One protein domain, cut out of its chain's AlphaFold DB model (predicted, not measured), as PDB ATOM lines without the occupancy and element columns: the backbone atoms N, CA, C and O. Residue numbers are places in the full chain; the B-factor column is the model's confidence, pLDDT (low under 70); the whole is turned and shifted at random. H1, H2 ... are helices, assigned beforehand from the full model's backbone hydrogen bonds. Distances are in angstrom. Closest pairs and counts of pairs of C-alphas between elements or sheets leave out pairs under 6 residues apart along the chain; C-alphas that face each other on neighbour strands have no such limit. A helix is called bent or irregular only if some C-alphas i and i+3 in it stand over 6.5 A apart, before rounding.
ATOM      1  N   PHE A 329     -11.834  29.568  -5.162       97.06
ATOM      2  CA  PHE A 329     -12.936  29.878  -4.266       97.06
ATOM      3  C   PHE A 329     -13.007  28.899  -3.096       97.06
ATOM      4  O   PHE A 329     -13.044  29.333  -1.942       97.06
ATOM      5  N   ALA A 330     -12.923  27.595  -3.372       95.88
ATOM      6  CA  ALA A 330     -12.976  26.555  -2.346       95.88
ATOM      7  C   ALA A 330     -11.841  26.687  -1.313       95.88
ATOM      8  O   ALA A 330     -12.075  26.600  -0.105       95.88
ATOM      9  N   GLU A 331     -10.613  26.945  -1.772       96.00
ATOM     10  CA  GLU A 331      -9.451  27.138  -0.895       96.00
ATOM     11  C   GLU A 331      -9.617  28.388  -0.022       96.00
ATOM     12  O   GLU A 331      -9.421  28.345   1.196       96.00
ATOM     13  N   GLN A 332      -9.991  29.513  -0.634       95.19
ATOM     14  CA  GLN A 332     -10.091  30.784   0.073       95.19
ATOM     15  C   GLN A 332     -11.274  30.826   1.041       95.19
ATOM     16  O   GLN A 332     -11.129  31.350   2.148       95.19
ATOM     17  N   SER A 333     -12.429  30.277   0.654       95.25
ATOM     18  CA  SER A 333     -13.568  30.164   1.562       95.25
ATOM     19  C   SER A 333     -13.253  29.217   2.716       95.25
ATOM     20  O   SER A 333     -13.498  29.571   3.867       95.25
ATOM     21  N   GLY A 334     -12.576  28.092   2.455       95.19
ATOM     22  CA  GLY A 334     -12.107  27.195   3.513       95.19
ATOM     23  C   GLY A 334     -11.172  27.882   4.511       95.19
ATOM     24  O   GLY A 334     -11.331  27.725   5.722       95.19
ATOM     25  N   ALA A 335     -10.241  28.713   4.032       94.94
ATOM     26  CA  ALA A 335      -9.362  29.495   4.901       94.94
ATOM     27  C   ALA A 335     -10.136  30.511   5.765       94.94
ATOM     28  O   ALA A 335      -9.860  30.634   6.960       94.94
ATOM     29  N   ARG A 336     -11.131  31.208   5.195       93.56
ATOM     30  CA  ARG A 336     -11.997  32.144   5.940       93.56
ATOM     31  C   ARG A 336     -12.867  31.426   6.971       93.56
ATOM     32  O   ARG A 336     -12.925  31.861   8.121       93.56
ATOM     33  N   ALA A 337     -13.492  30.316   6.583       93.50
ATOM     34  CA  ALA A 337     -14.300  29.488   7.471       93.50
ATOM     35  C   ALA A 337     -13.467  28.984   8.657       93.50
ATOM     36  O   ALA A 337     -13.891  29.107   9.807       93.50
ATOM     37  N   ARG A 338     -12.241  28.508   8.399       94.94
ATOM     38  CA  ARG A 338     -11.304  28.093   9.448       94.94
ATOM     39  C   ARG A 338     -10.931  29.242  10.387       94.94
ATOM     40  O   ARG A 338     -11.031  29.070  11.598       94.94
ATOM     41  N   ALA A 339     -10.541  30.400   9.855       94.75
ATOM     42  CA  ALA A 339     -10.159  31.555  10.671       94.75
ATOM     43  C   ALA A 339     -11.303  32.011  11.596       94.75
ATOM     44  O   ALA A 339     -11.075  32.385  12.745       94.75
ATOM     45  N   ARG A 340     -12.553  31.922  11.130       92.94
ATOM     46  CA  ARG A 340     -13.722  32.178  11.978       92.94
ATOM     47  C   ARG A 340     -13.888  31.136  13.075       92.94
ATOM     48  O   ARG A 340     -14.239  31.498  14.191       92.94
ATOM     49  N   LEU A 341     -13.713  29.853  12.767       95.00
ATOM     50  CA  LEU A 341     -13.796  28.811  13.791       95.00
ATOM     51  C   LEU A 341     -12.735  29.029  14.876       95.00
ATOM     52  O   LEU A 341     -13.044  28.850  16.050       95.00
ATOM     53  N   GLU A 342     -11.536  29.474  14.496       96.38
ATOM     54  CA  GLU A 342     -10.460  29.856  15.419       96.38
ATOM     55  C   GLU A 342     -10.869  31.052  16.305       96.38
ATOM     56  O   GLU A 342     -10.756  30.963  17.528       96.38
ATOM     57  N   ASP A 343     -11.434  32.123  15.727       95.31
ATOM     58  CA  ASP A 343     -11.962  33.273  16.492       95.31
ATOM     59  C   ASP A 343     -13.099  32.873  17.446       95.31
ATOM     60  O   ASP A 343     -13.094  33.235  18.626       95.31
ATOM     61  N   THR A 344     -14.066  32.087  16.962       94.25
ATOM     62  CA  THR A 344     -15.185  31.596  17.773       94.25
ATOM     63  C   THR A 344     -14.683  30.756  18.939       94.25
ATOM     64  O   THR A 344     -15.121  30.983  20.068       94.25
ATOM     65  N   ALA A 345     -13.760  29.823  18.690       95.62
ATOM     66  CA  ALA A 345     -13.191  28.978  19.731       95.62
ATOM     67  C   ALA A 345     -12.542  29.837  20.823       95.62
ATOM     68  O   ALA A 345     -12.957  29.743  21.977       95.62
ATOM     69  N   ALA A 346     -11.638  30.750  20.448       95.94
ATOM     70  CA  ALA A 346     -10.947  31.636  21.385       95.94
ATOM     71  C   ALA A 346     -11.915  32.513  22.200       95.94
ATOM     72  O   ALA A 346     -11.809  32.609  23.423       95.94
ATOM     73  N   ARG A 347     -12.913  33.126  21.550       94.69
ATOM     74  CA  ARG A 347     -13.909  33.979  22.226       94.69
ATOM     75  C   ARG A 347     -14.798  33.209  23.198       94.69
ATOM     76  O   ARG A 347     -15.264  33.777  24.189       94.69
ATOM     77  N   VAL A 348     -15.104  31.953  22.883       93.88
ATOM     78  CA  VAL A 348     -15.947  31.094  23.717       93.88
ATOM     79  C   VAL A 348     -15.161  30.588  24.925       93.88
ATOM     80  O   VAL A 348     -15.654  30.715  26.048       93.88
ATOM     81  N   THR A 349     -13.947  30.074  24.725       95.06
ATOM     82  CA  THR A 349     -13.092  29.536  25.796       95.06
ATOM     83  C   THR A 349     -12.543  30.622  26.721       95.06
ATOM     84  O   THR A 349     -12.386  30.377  27.918       95.06
ATOM     85  N   GLU A 350     -12.311  31.847  26.233       93.94
ATOM     86  CA  GLU A 350     -11.848  32.973  27.058       93.94
ATOM     87  C   GLU A 350     -12.803  33.271  28.225       93.94
ATOM     88  O   GLU A 350     -12.366  33.640  29.321       93.94
ATOM     89  N   ARG A 351     -14.105  33.052  28.006       89.94
ATOM     90  CA  ARG A 351     -15.180  33.277  28.983       89.94
ATOM     91  C   ARG A 351     -15.343  32.134  29.991       89.94
ATOM     92  O   ARG A 351     -16.170  32.257  30.892       89.94
ATOM     93  N   MET A 352     -14.603  31.036  29.840       92.31
ATOM     94  CA  MET A 352     -14.721  29.843  30.681       92.31
ATOM     95  C   MET A 352     -13.710  29.850  31.826       92.31
ATOM     96  O   MET A 352     -12.567  30.285  31.667       92.31
ATOM     97  N   ASP A 353     -14.106  29.320  32.981       91.75
ATOM     98  CA  ASP A 353     -13.202  29.116  34.115       91.75
ATOM     99  C   ASP A 353     -12.359  27.848  33.896       91.75
ATOM    100  O   ASP A 353     -12.709  26.751  34.329       91.75
ATOM    101  N   ALA A 354     -11.284  27.997  33.119       92.75
ATOM    102  CA  ALA A 354     -10.369  26.935  32.709       92.75
ATOM    103  C   ALA A 354      -8.932  27.467  32.643       92.75
ATOM    104  O   ALA A 354      -8.713  28.631  32.284       92.75
ATOM    105  N   ALA A 355      -7.946  26.623  32.957       95.25
ATOM    106  CA  ALA A 355      -6.538  26.989  32.833       95.25
ATOM    107  C   ALA A 355      -6.156  27.221  31.360       95.25
ATOM    108  O   ALA A 355      -6.760  26.657  30.453       95.25
ATOM    109  N   GLN A 356      -5.111  28.015  31.103       94.62
ATOM    110  CA  GLN A 356      -4.684  28.328  29.731       94.62
ATOM    111  C   GLN A 356      -4.378  27.073  28.895       94.62
ATOM    112  O   GLN A 356      -4.698  27.038  27.711       94.62
ATOM    113  N   ALA A 357      -3.776  26.048  29.505       95.75
ATOM    114  CA  ALA A 357      -3.493  24.781  28.830       95.75
ATOM    115  C   ALA A 357      -4.781  24.033  28.444       95.75
ATOM    116  O   ALA A 357      -4.876  23.534  27.326       95.75
ATOM    117  N   ASP A 358      -5.783  24.023  29.328       97.06
ATOM    118  CA  ASP A 358      -7.073  23.382  29.063       97.06
ATOM    119  C   ASP A 358      -7.835  24.123  27.960       97.06
ATOM    120  O   ASP A 358      -8.365  23.493  27.051       97.06
ATOM    121  N   ARG A 359      -7.821  25.464  27.977       96.56
ATOM    122  CA  ARG A 359      -8.421  26.288  26.911       96.56
ATOM    123  C   ARG A 359      -7.804  25.990  25.545       96.56
ATOM    124  O   ARG A 359      -8.539  25.784  24.587       96.56
ATOM    125  N   ALA A 360      -6.476  25.899  25.467       97.06
ATOM    126  CA  ALA A 360      -5.787  25.572  24.220       97.06
ATOM    127  C   ALA A 360      -6.166  24.174  23.694       97.06
ATOM    128  O   ALA A 360      -6.349  23.989  22.490       97.06
ATOM    129  N   GLU A 361      -6.329  23.196  24.586       98.00
ATOM    130  CA  GLU A 361      -6.753  21.843  24.216       98.00
ATOM    131  C   GLU A 361      -8.229  21.792  23.783       98.00
ATOM    132  O   GLU A 361      -8.578  21.105  22.821       98.00
ATOM    133  N   MET A 362      -9.091  22.576  24.433       97.62
ATOM    134  CA  MET A 362     -10.486  22.771  24.033       97.62
ATOM    135  C   MET A 362     -10.591  23.405  22.641       97.62
ATOM    136  O   MET A 362     -11.366  22.924  21.813       97.62
ATOM    137  N   GLU A 363      -9.805  24.447  22.360       98.00
ATOM    138  CA  GLU A 363      -9.744  25.103  21.046       98.00
ATOM    139  C   GLU A 363      -9.229  24.145  19.963       98.00
ATOM    140  O   GLU A 363      -9.837  24.046  18.896       98.00
ATOM    141  N   ARG A 364      -8.170  23.369  20.244       97.94
ATOM    142  CA  ARG A 364      -7.674  22.327  19.329       97.94
ATOM    143  C   ARG A 364      -8.773  21.323  18.990       97.94
ATOM    144  O   ARG A 364      -8.997  21.052  17.811       97.94
ATOM    145  N   PHE A 365      -9.442  20.775  20.006       98.12
ATOM    146  CA  PHE A 365     -10.515  19.805  19.807       98.12
ATOM    147  C   PHE A 365     -11.678  20.401  19.013       98.12
ATOM    148  O   PHE A 365     -12.165  19.761  18.089       98.12
ATOM    149  N   TYR A 366     -12.087  21.633  19.323       97.94
ATOM    150  CA  TYR A 366     -13.151  22.330  18.600       97.94
ATOM    151  C   TYR A 366     -12.844  22.417  17.097       97.94
ATOM    152  O   TYR A 366     -13.692  22.097  16.266       97.94
ATOM    153  N   LEU A 367     -11.612  22.787  16.737       97.94
ATOM    154  CA  LEU A 367     -11.185  22.876  15.338       97.94
ATOM    155  C   LEU A 367     -11.101  21.507  14.653       97.94
ATOM    156  O   LEU A 367     -11.474  21.394  13.488       97.94
ATOM    157  N   ASP A 368     -10.620  20.477  15.350       97.94
ATOM    158  CA  ASP A 368     -10.539  19.103  14.833       97.94
ATOM    159  C   ASP A 368     -11.937  18.500  14.614       97.94
ATOM    160  O   ASP A 368     -12.236  17.964  13.544       97.94
ATOM    161  N   PHE A 369     -12.840  18.696  15.578       97.56
ATOM    162  CA  PHE A 369     -14.246  18.327  15.463       97.56
ATOM    163  C   PHE A 369     -14.897  19.000  14.247       97.56
ATOM    164  O   PHE A 369     -15.470  18.309  13.404       97.56
ATOM    165  N   TYR A 370     -14.770  20.326  14.106       96.50
ATOM    166  CA  TYR A 370     -15.360  21.041  12.974       96.50
ATOM    167  C   TYR A 370     -14.720  20.669  11.636       96.50
ATOM    168  O   TYR A 370     -15.436  20.610  10.641       96.50
ATOM    169  N   ALA A 371     -13.418  20.377  11.593       95.38
ATOM    170  CA  ALA A 371     -12.775  19.869  10.385       95.38
ATOM    171  C   ALA A 371     -13.385  18.523   9.964       95.38
ATOM    172  O   ALA A 371     -13.701  18.333   8.789       95.38
ATOM    173  N   CYS A 372     -13.623  17.617  10.918       95.06
ATOM    174  CA  CYS A 372     -14.255  16.330  10.641       95.06
ATOM    175  C   CYS A 372     -15.729  16.483  10.229       95.06
ATOM    176  O   CYS A 372     -16.162  15.837   9.271       95.06
ATOM    177  N   TYR A 373     -16.475  17.360  10.910       93.06
ATOM    178  CA  TYR A 373     -17.871  17.697  10.613       93.06
ATOM    179  C   TYR A 373     -18.014  18.308   9.214       93.06
ATOM    180  O   TYR A 373     -18.723  17.774   8.362       93.06
ATOM    181  N   GLN A 374     -17.248  19.359   8.913       91.56
ATOM    182  CA  GLN A 374     -17.240  19.998   7.598       91.56
ATOM    183  C   GLN A 374     -16.758  19.048   6.506       91.56
ATOM    184  O   GLN A 374     -17.268  19.132   5.401       91.56
ATOM    185  N   ALA A 375     -15.851  18.108   6.776       90.25
ATOM    186  CA  ALA A 375     -15.433  17.098   5.803       90.25
ATOM    187  C   ALA A 375     -16.393  15.892   5.687       90.25
ATOM    188  O   ALA A 375     -16.150  15.025   4.849       90.25
ATOM    189  N   ARG A 376     -17.456  15.813   6.507       90.19
ATOM    190  CA  ARG A 376     -18.336  14.632   6.654       90.19
ATOM    191  C   ARG A 376     -17.552  13.336   6.880       90.19
ATOM    192  O   ARG A 376     -17.764  12.314   6.233       90.19
ATOM    193  N   THR A 377     -16.601  13.388   7.808       93.50
ATOM    194  CA  THR A 377     -15.751  12.244   8.188       93.50
ATOM    195  C   THR A 377     -16.020  11.748   9.606       93.50
ATOM    196  O   THR A 377     -15.312  10.865  10.085       93.50
ATOM    197  N   LEU A 378     -17.069  12.253  10.265       93.06
ATOM    198  CA  LEU A 378     -17.466  11.804  11.603       93.06
ATOM    199  C   LEU A 378     -17.741  10.301  11.659       93.06
ATOM    200  O   LEU A 378     -17.377   9.669  12.642       93.06
ATOM    201  N   TRP A 379     -18.244   9.701  10.578       89.38
ATOM    202  CA  TRP A 379     -18.438   8.252  10.510       89.38
ATOM    203  C   TRP A 379     -17.166   7.411  10.626       89.38
ATOM    204  O   TRP A 379     -17.202   6.234  10.975       89.38
ATOM    205  N   ARG A 380     -16.013   8.020  10.354       93.00
ATOM    206  CA  ARG A 380     -14.698   7.393  10.501       93.00
ATOM    207  C   ARG A 380     -13.987   7.854  11.769       93.00
ATOM    208  O   ARG A 380     -13.331   7.061  12.434       93.00
ATOM    209  N   GLU A 381     -14.088   9.142  12.074       95.75
ATOM    210  CA  GLU A 381     -13.313   9.805  13.126       95.75
ATOM    211  C   GLU A 381     -14.071   9.903  14.461       95.75
ATOM    212  O   GLU A 381     -13.499  10.322  15.467       95.75
ATOM    213  N   GLY A 382     -15.345   9.503  14.502       95.06
ATOM    214  CA  GLY A 382     -16.240   9.681  15.643       95.06
ATOM    215  C   GLY A 382     -15.709   9.057  16.930       95.06
ATOM    216  O   GLY A 382     -15.667   9.727  17.960       95.06
ATOM    217  N   ASP A 383     -15.210   7.819  16.883       95.00
ATOM    218  CA  ASP A 383     -14.637   7.151  18.061       95.00
ATOM    219  C   ASP A 383     -13.373   7.844  18.577       95.00
ATOM    220  O   ASP A 383     -13.190   7.988  19.789       95.00
ATOM    221  N   ARG A 384     -12.527   8.338  17.664       96.25
ATOM    222  CA  ARG A 384     -11.343   9.128  18.017       96.25
ATOM    223  C   ARG A 384     -11.750  10.426  18.712       96.25
ATOM    224  O   ARG A 384     -11.180  10.749  19.749       96.25
ATOM    225  N   LEU A 385     -12.743  11.138  18.175       97.06
ATOM    226  CA  LEU A 385     -13.249  12.392  18.742       97.06
ATOM    227  C   LEU A 385     -13.956  12.177  20.089       97.06
ATOM    228  O   LEU A 385     -13.783  12.980  21.002       97.06
ATOM    229  N   ARG A 386     -14.705  11.080  20.262       96.25
ATOM    230  CA  ARG A 386     -15.340  10.724  21.547       96.25
ATOM    231  C   ARG A 386     -14.314  10.424  22.643       96.25
ATOM    232  O   ARG A 386     -14.585  10.698  23.811       96.25
ATOM    233  N   ALA A 387     -13.167   9.853  22.274       96.06
ATOM    234  CA  ALA A 387     -12.071   9.541  23.190       96.06
ATOM    235  C   ALA A 387     -11.096  10.714  23.415       96.06
ATOM    236  O   ALA A 387     -10.185  10.599  24.238       96.06
ATOM    237  N   ASP A 388     -11.259  11.824  22.692       97.50
ATOM    238  CA  ASP A 388     -10.340  12.955  22.737       97.50
ATOM    239  C   ASP A 388     -10.450  13.719  24.082       97.50
ATOM    240  O   ASP A 388     -11.559  14.070  24.510       97.50
ATOM    241  N   PRO A 389      -9.326  14.009  24.773       96.25
ATOM    242  CA  PRO A 389      -9.329  14.737  26.045       96.25
ATOM    243  C   PRO A 389      -9.999  16.114  25.986       96.25
ATOM    244  O   PRO A 389     -10.607  16.541  26.970       96.25
ATOM    245  N   GLY A 390      -9.933  16.803  24.845       96.62
ATOM    246  CA  GLY A 390     -10.552  18.110  24.668       96.62
ATOM    247  C   GLY A 390     -12.070  18.062  24.824       96.62
ATOM    248  O   GLY A 390     -12.641  18.960  25.444       96.62
ATOM    249  N   LEU A 391     -12.735  16.982  24.391       96.06
ATOM    250  CA  LEU A 391     -14.175  16.803  24.609       96.06
ATOM    251  C   LEU A 391     -14.521  16.723  26.104       96.06
ATOM    252  O   LEU A 391     -15.526  17.282  26.551       96.06
ATOM    253  N   ALA A 392     -13.686  16.038  26.890       94.19
ATOM    254  CA  ALA A 392     -13.867  15.940  28.335       94.19
ATOM    255  C   ALA A 392     -13.683  17.305  29.021       94.19
ATOM    256  O   ALA A 392     -14.457  17.644  29.918       94.19
ATOM    257  N   LEU A 393     -12.725  18.113  28.555       96.38
ATOM    258  CA  LEU A 393     -12.519  19.482  29.037       96.38
ATOM    259  C   LEU A 393     -13.707  20.394  28.703       96.38
ATOM    260  O   LEU A 393     -14.177  21.117  29.580       96.38
ATOM    261  N   TRP A 394     -14.268  20.300  27.490       95.44
ATOM    262  CA  TRP A 394     -15.509  21.006  27.147       95.44
ATOM    263  C   TRP A 394     -16.643  20.651  28.112       95.44
ATOM    264  O   TRP A 394     -17.287  21.549  28.646       95.44
ATOM    265  N   ARG A 395     -16.848  19.370  28.430       91.81
ATOM    266  CA  ARG A 395     -17.873  18.956  29.409       91.81
ATOM    267  C   ARG A 395     -17.604  19.479  30.823       91.81
ATOM    268  O   ARG A 395     -18.552  19.783  31.541       91.81
ATOM    269  N   ALA A 396     -16.338  19.577  31.224       93.25
ATOM    270  CA  ALA A 396     -15.957  20.023  32.560       93.25
ATOM    271  C   ALA A 396     -16.089  21.544  32.755       93.25
ATOM    272  O   ALA A 396     -16.504  21.982  33.827       93.25
ATOM    273  N   HIS A 397     -15.750  22.340  31.735       93.69
ATOM    274  CA  HIS A 397     -15.586  23.794  31.876       93.69
ATOM    275  C   HIS A 397     -16.673  24.633  31.197       93.69
ATOM    276  O   HIS A 397     -16.859  25.796  31.558       93.69
ATOM    277  N   ALA A 398     -17.395  24.087  30.218       87.94
ATOM    278  CA  ALA A 398     -18.271  24.895  29.374       87.94
ATOM    279  C   ALA A 398     -19.683  25.123  29.949       87.94
ATOM    280  O   ALA A 398     -20.425  25.947  29.415       87.94
ATOM    281  N   GLY A 399     -20.059  24.449  31.043       85.94
ATOM    282  CA  GLY A 399     -21.352  24.639  31.710       85.94
ATOM    283  C   GLY A 399     -22.542  24.462  30.757       85.94
ATOM    284  O   GLY A 399     -22.657  23.441  30.086       85.94
ATOM    285  N   GLU A 400     -23.416  25.470  30.680       85.00
ATOM    286  CA  GLU A 400     -24.600  25.482  29.798       85.00
ATOM    287  C   GLU A 400     -24.299  25.918  28.351       85.00
ATOM    288  O   GLU A 400     -25.215  26.061  27.537       85.00
ATOM    289  N   ASN A 401     -23.030  26.148  27.999       89.00
ATOM    290  CA  ASN A 401     -22.666  26.550  26.646       89.00
ATOM    291  C   ASN A 401     -23.128  25.505  25.616       89.00
ATOM    292  O   ASN A 401     -22.925  24.301  25.787       89.00
ATOM    293  N   ILE A 402     -23.714  25.980  24.515       88.44
ATOM    294  CA  ILE A 402     -24.293  25.121  23.481       88.44
ATOM    295  C   ILE A 402     -23.297  24.102  22.924       88.44
ATOM    296  O   ILE A 402     -23.669  22.948  22.745       88.44
ATOM    297  N   TYR A 403     -22.024  24.463  22.733       91.44
ATOM    298  CA  TYR A 403     -21.022  23.567  22.146       91.44
ATOM    299  C   TYR A 403     -20.726  22.348  23.029       91.44
ATOM    300  O   TYR A 403     -20.434  21.272  22.509       91.44
ATOM    301  N   ALA A 404     -20.881  22.483  24.349       88.44
ATOM    302  CA  ALA A 404     -20.715  21.390  25.304       88.44
ATOM    303  C   ALA A 404     -21.776  20.292  25.140       88.44
ATOM    304  O   ALA A 404     -21.525  19.135  25.473       88.44
ATOM    305  N   ARG A 405     -22.958  20.669  24.636       89.94
ATOM    306  CA  ARG A 405     -24.095  19.773  24.391       89.94
ATOM    307  C   ARG A 405     -24.132  19.327  22.932       89.94
ATOM    308  O   ARG A 405     -24.265  18.141  22.651       89.94
ATOM    309  N   TRP A 406     -23.944  20.271  22.016       91.56
ATOM    310  CA  TRP A 406     -24.045  20.068  20.577       91.56
ATOM    311  C   TRP A 406     -22.965  19.138  20.019       91.56
ATOM    312  O   TRP A 406     -23.311  18.215  19.292       91.56
ATOM    313  N   MET A 407     -21.683  19.303  20.381       94.44
ATOM    314  CA  MET A 407     -20.626  18.431  19.838       94.44
ATOM    315  C   MET A 407     -20.839  16.949  20.212       94.44
ATOM    316  O   MET A 407     -20.811  16.115  19.308       94.44
ATOM    317  N   PRO A 408     -21.116  16.578  21.485       92.25
ATOM    318  CA  PRO A 408     -21.512  15.209  21.817       92.25
ATOM    319  C   PRO A 408     -22.739  14.714  21.055       92.25
ATOM    320  O   PRO A 408     -22.733  13.577  20.602       92.25
ATOM    321  N   TRP A 409     -23.767  15.555  20.919       91.56
ATOM    322  CA  TRP A 409     -25.006  15.183  20.246       91.56
ATOM    323  C   TRP A 409     -24.772  14.890  18.760       91.56
ATOM    324  O   TRP A 409     -25.200  13.850  18.274       91.56
ATOM    325  N   ILE A 410     -23.995  15.723  18.062       92.25
ATOM    326  CA  ILE A 410     -23.582  15.461  16.677       92.25
ATOM    327  C   ILE A 410     -22.753  14.179  16.576       92.25
ATOM    328  O   ILE A 410     -22.992  13.369  15.687       92.25
ATOM    329  N   LEU A 411     -21.807  13.950  17.495       92.88
ATOM    330  CA  LEU A 411     -21.061  12.689  17.515       92.88
ATOM    331  C   LEU A 411     -21.986  11.492  17.725       92.88
ATOM    332  O   LEU A 411     -21.702  10.424  17.206       92.88
ATOM    333  N   GLU A 412     -23.068  11.614  18.479       90.06
ATOM    334  CA  GLU A 412     -24.023  10.524  18.678       90.06
ATOM    335  C   GLU A 412     -24.915  10.289  17.450       90.06
ATOM    336  O   GLU A 412     -25.144   9.136  17.108       90.06
ATOM    337  N   HIS A 413     -25.341  11.349  16.757       87.31
ATOM    338  CA  HIS A 413     -26.398  11.264  15.741       87.31
ATOM    339  C   HIS A 413     -25.905  11.320  14.285       87.31
ATOM    340  O   HIS A 413     -26.649  10.936  13.398       87.31
ATOM    341  N   GLN A 414     -24.672  11.769  14.017       85.25
ATOM    342  CA  GLN A 414     -24.113  11.870  12.653       85.25
ATOM    343  C   GLN A 414     -22.847  11.029  12.429       85.25
ATOM    344  O   GLN A 414     -22.163  11.162  11.412       85.25
ATOM    345  N   SER A 415     -22.491  10.153  13.370       82.12
ATOM    346  CA  SER A 415     -21.346   9.249  13.179       82.12
ATOM    347  C   SER A 415     -21.655   8.048  12.284       82.12
ATOM    348  O   SER A 415     -20.808   7.182  12.155       82.12
ATOM    349  N   ASP A 416     -22.819   7.988  11.648       78.12
ATOM    350  CA  ASP A 416     -23.106   6.980  10.620       78.12
ATOM    351  C   ASP A 416     -23.329   7.620   9.237       78.12
ATOM    352  O   ASP A 416     -23.424   6.918   8.235       78.12
ATOM    353  N   ASP A 417     -23.303   8.956   9.160       81.06
ATOM    354  CA  ASP A 417     -23.594   9.725   7.951       81.06
ATOM    355  C   ASP A 417     -22.360   9.868   7.049       81.06
ATOM    356  O   ASP A 417     -21.604  10.851   7.103       81.06
TER     357      ASP A 417
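Overview. This is residues 329 to 417 of the 427 residues of an uncharacterized protein of Pseudoflavonifractor sp. BIOML-A18 (UniProt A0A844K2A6). A long helical hairpin, H1 and H2, opens as a narrow V, and the three shorter helices H3, H4 and H5 cover the side of H2 away from H1. H2 is the middle helix of the model, its centre 4.4 A from the mean of the C-alphas, while H5 folds back from the end of H4 to pack on H3 with residues 408 to 411. The printed part has 89 residues with five named helices, in the order H1, H2, H3, H4, H5, and no named strand; the class is all helix. It is compact, with a radius of gyration of the C-alphas of 12.9 A, and spans 36 by 29 by 20 A.

Along the chain. H1, residues 329 to 350, is the longest helix at 31.5 A; its C-alpha 329 is at (-12.936, 29.878, -4.266). H2, residues 356 to 374, is 26.8 A long and begins with C-alpha 356 at (-4.684, 28.328, 29.731). H3, residues 378 to 386, covers 10.2 A and is irregular, with C-alphas 380 and 383 standing 7.6 A apart. H4, residues 389 to 397, covers 12.5 A. H5, residues 402 to 413, covers 16.0 A and ends with C-alpha 413 at (-26.398, 11.264, 15.741).

Arrangement. H2 is the hub, touching H1, H3 and H4. H1 and H2 form a helical hairpin, opposite ways at a shallow tilt of 34 degrees, only just short of steep; their closest C-alphas, of Ala 345 and Glu 363, are 5.4 A apart. H2 and H3 form a second hairpin at a shallow tilt of 15 degrees, and H2 touches H3 with residues 365 to 372 alone; the closest C-alphas are those of Cys 372 and Leu 378, at 5.6 A. H4 touches residues 358 to 366 of H2 alone, at a steep tilt of 64 degrees; the closest C-alphas, of Met 362 and Gly 390, are 4.7 A apart. H5 touches H3 with residues 408 to 411 alone, at a steep tilt of 52 degrees; the closest C-alphas, of Gly 382 and Leu 411, are 6.0 A apart. H4 and H5 touch only at the corner, and only just, with 3 pairs of C-alphas within 8 A, the closest being Trp 394 and Ala 404 at 5.5 A. H5 is close to H2 but not clearly touching, with the closest C-alphas, of Phe 369 and Met 407, 7.7 A apart. H1 is apart from H3, H4 and H5. Every O i to N i+4 pair is within hydrogen-bond range in H1, H2 and H4; in H3 it is 3 of 5 and in H5 7 of 8.

Size, cuts and confidence. The two C-alphas farthest apart, of Phe 329 and Asp 353, are 38.4 A from each other. The printed part has no cut, and its four links are tight. The mean pLDDT of the printed part is 93.5, and no printed residue is under 70.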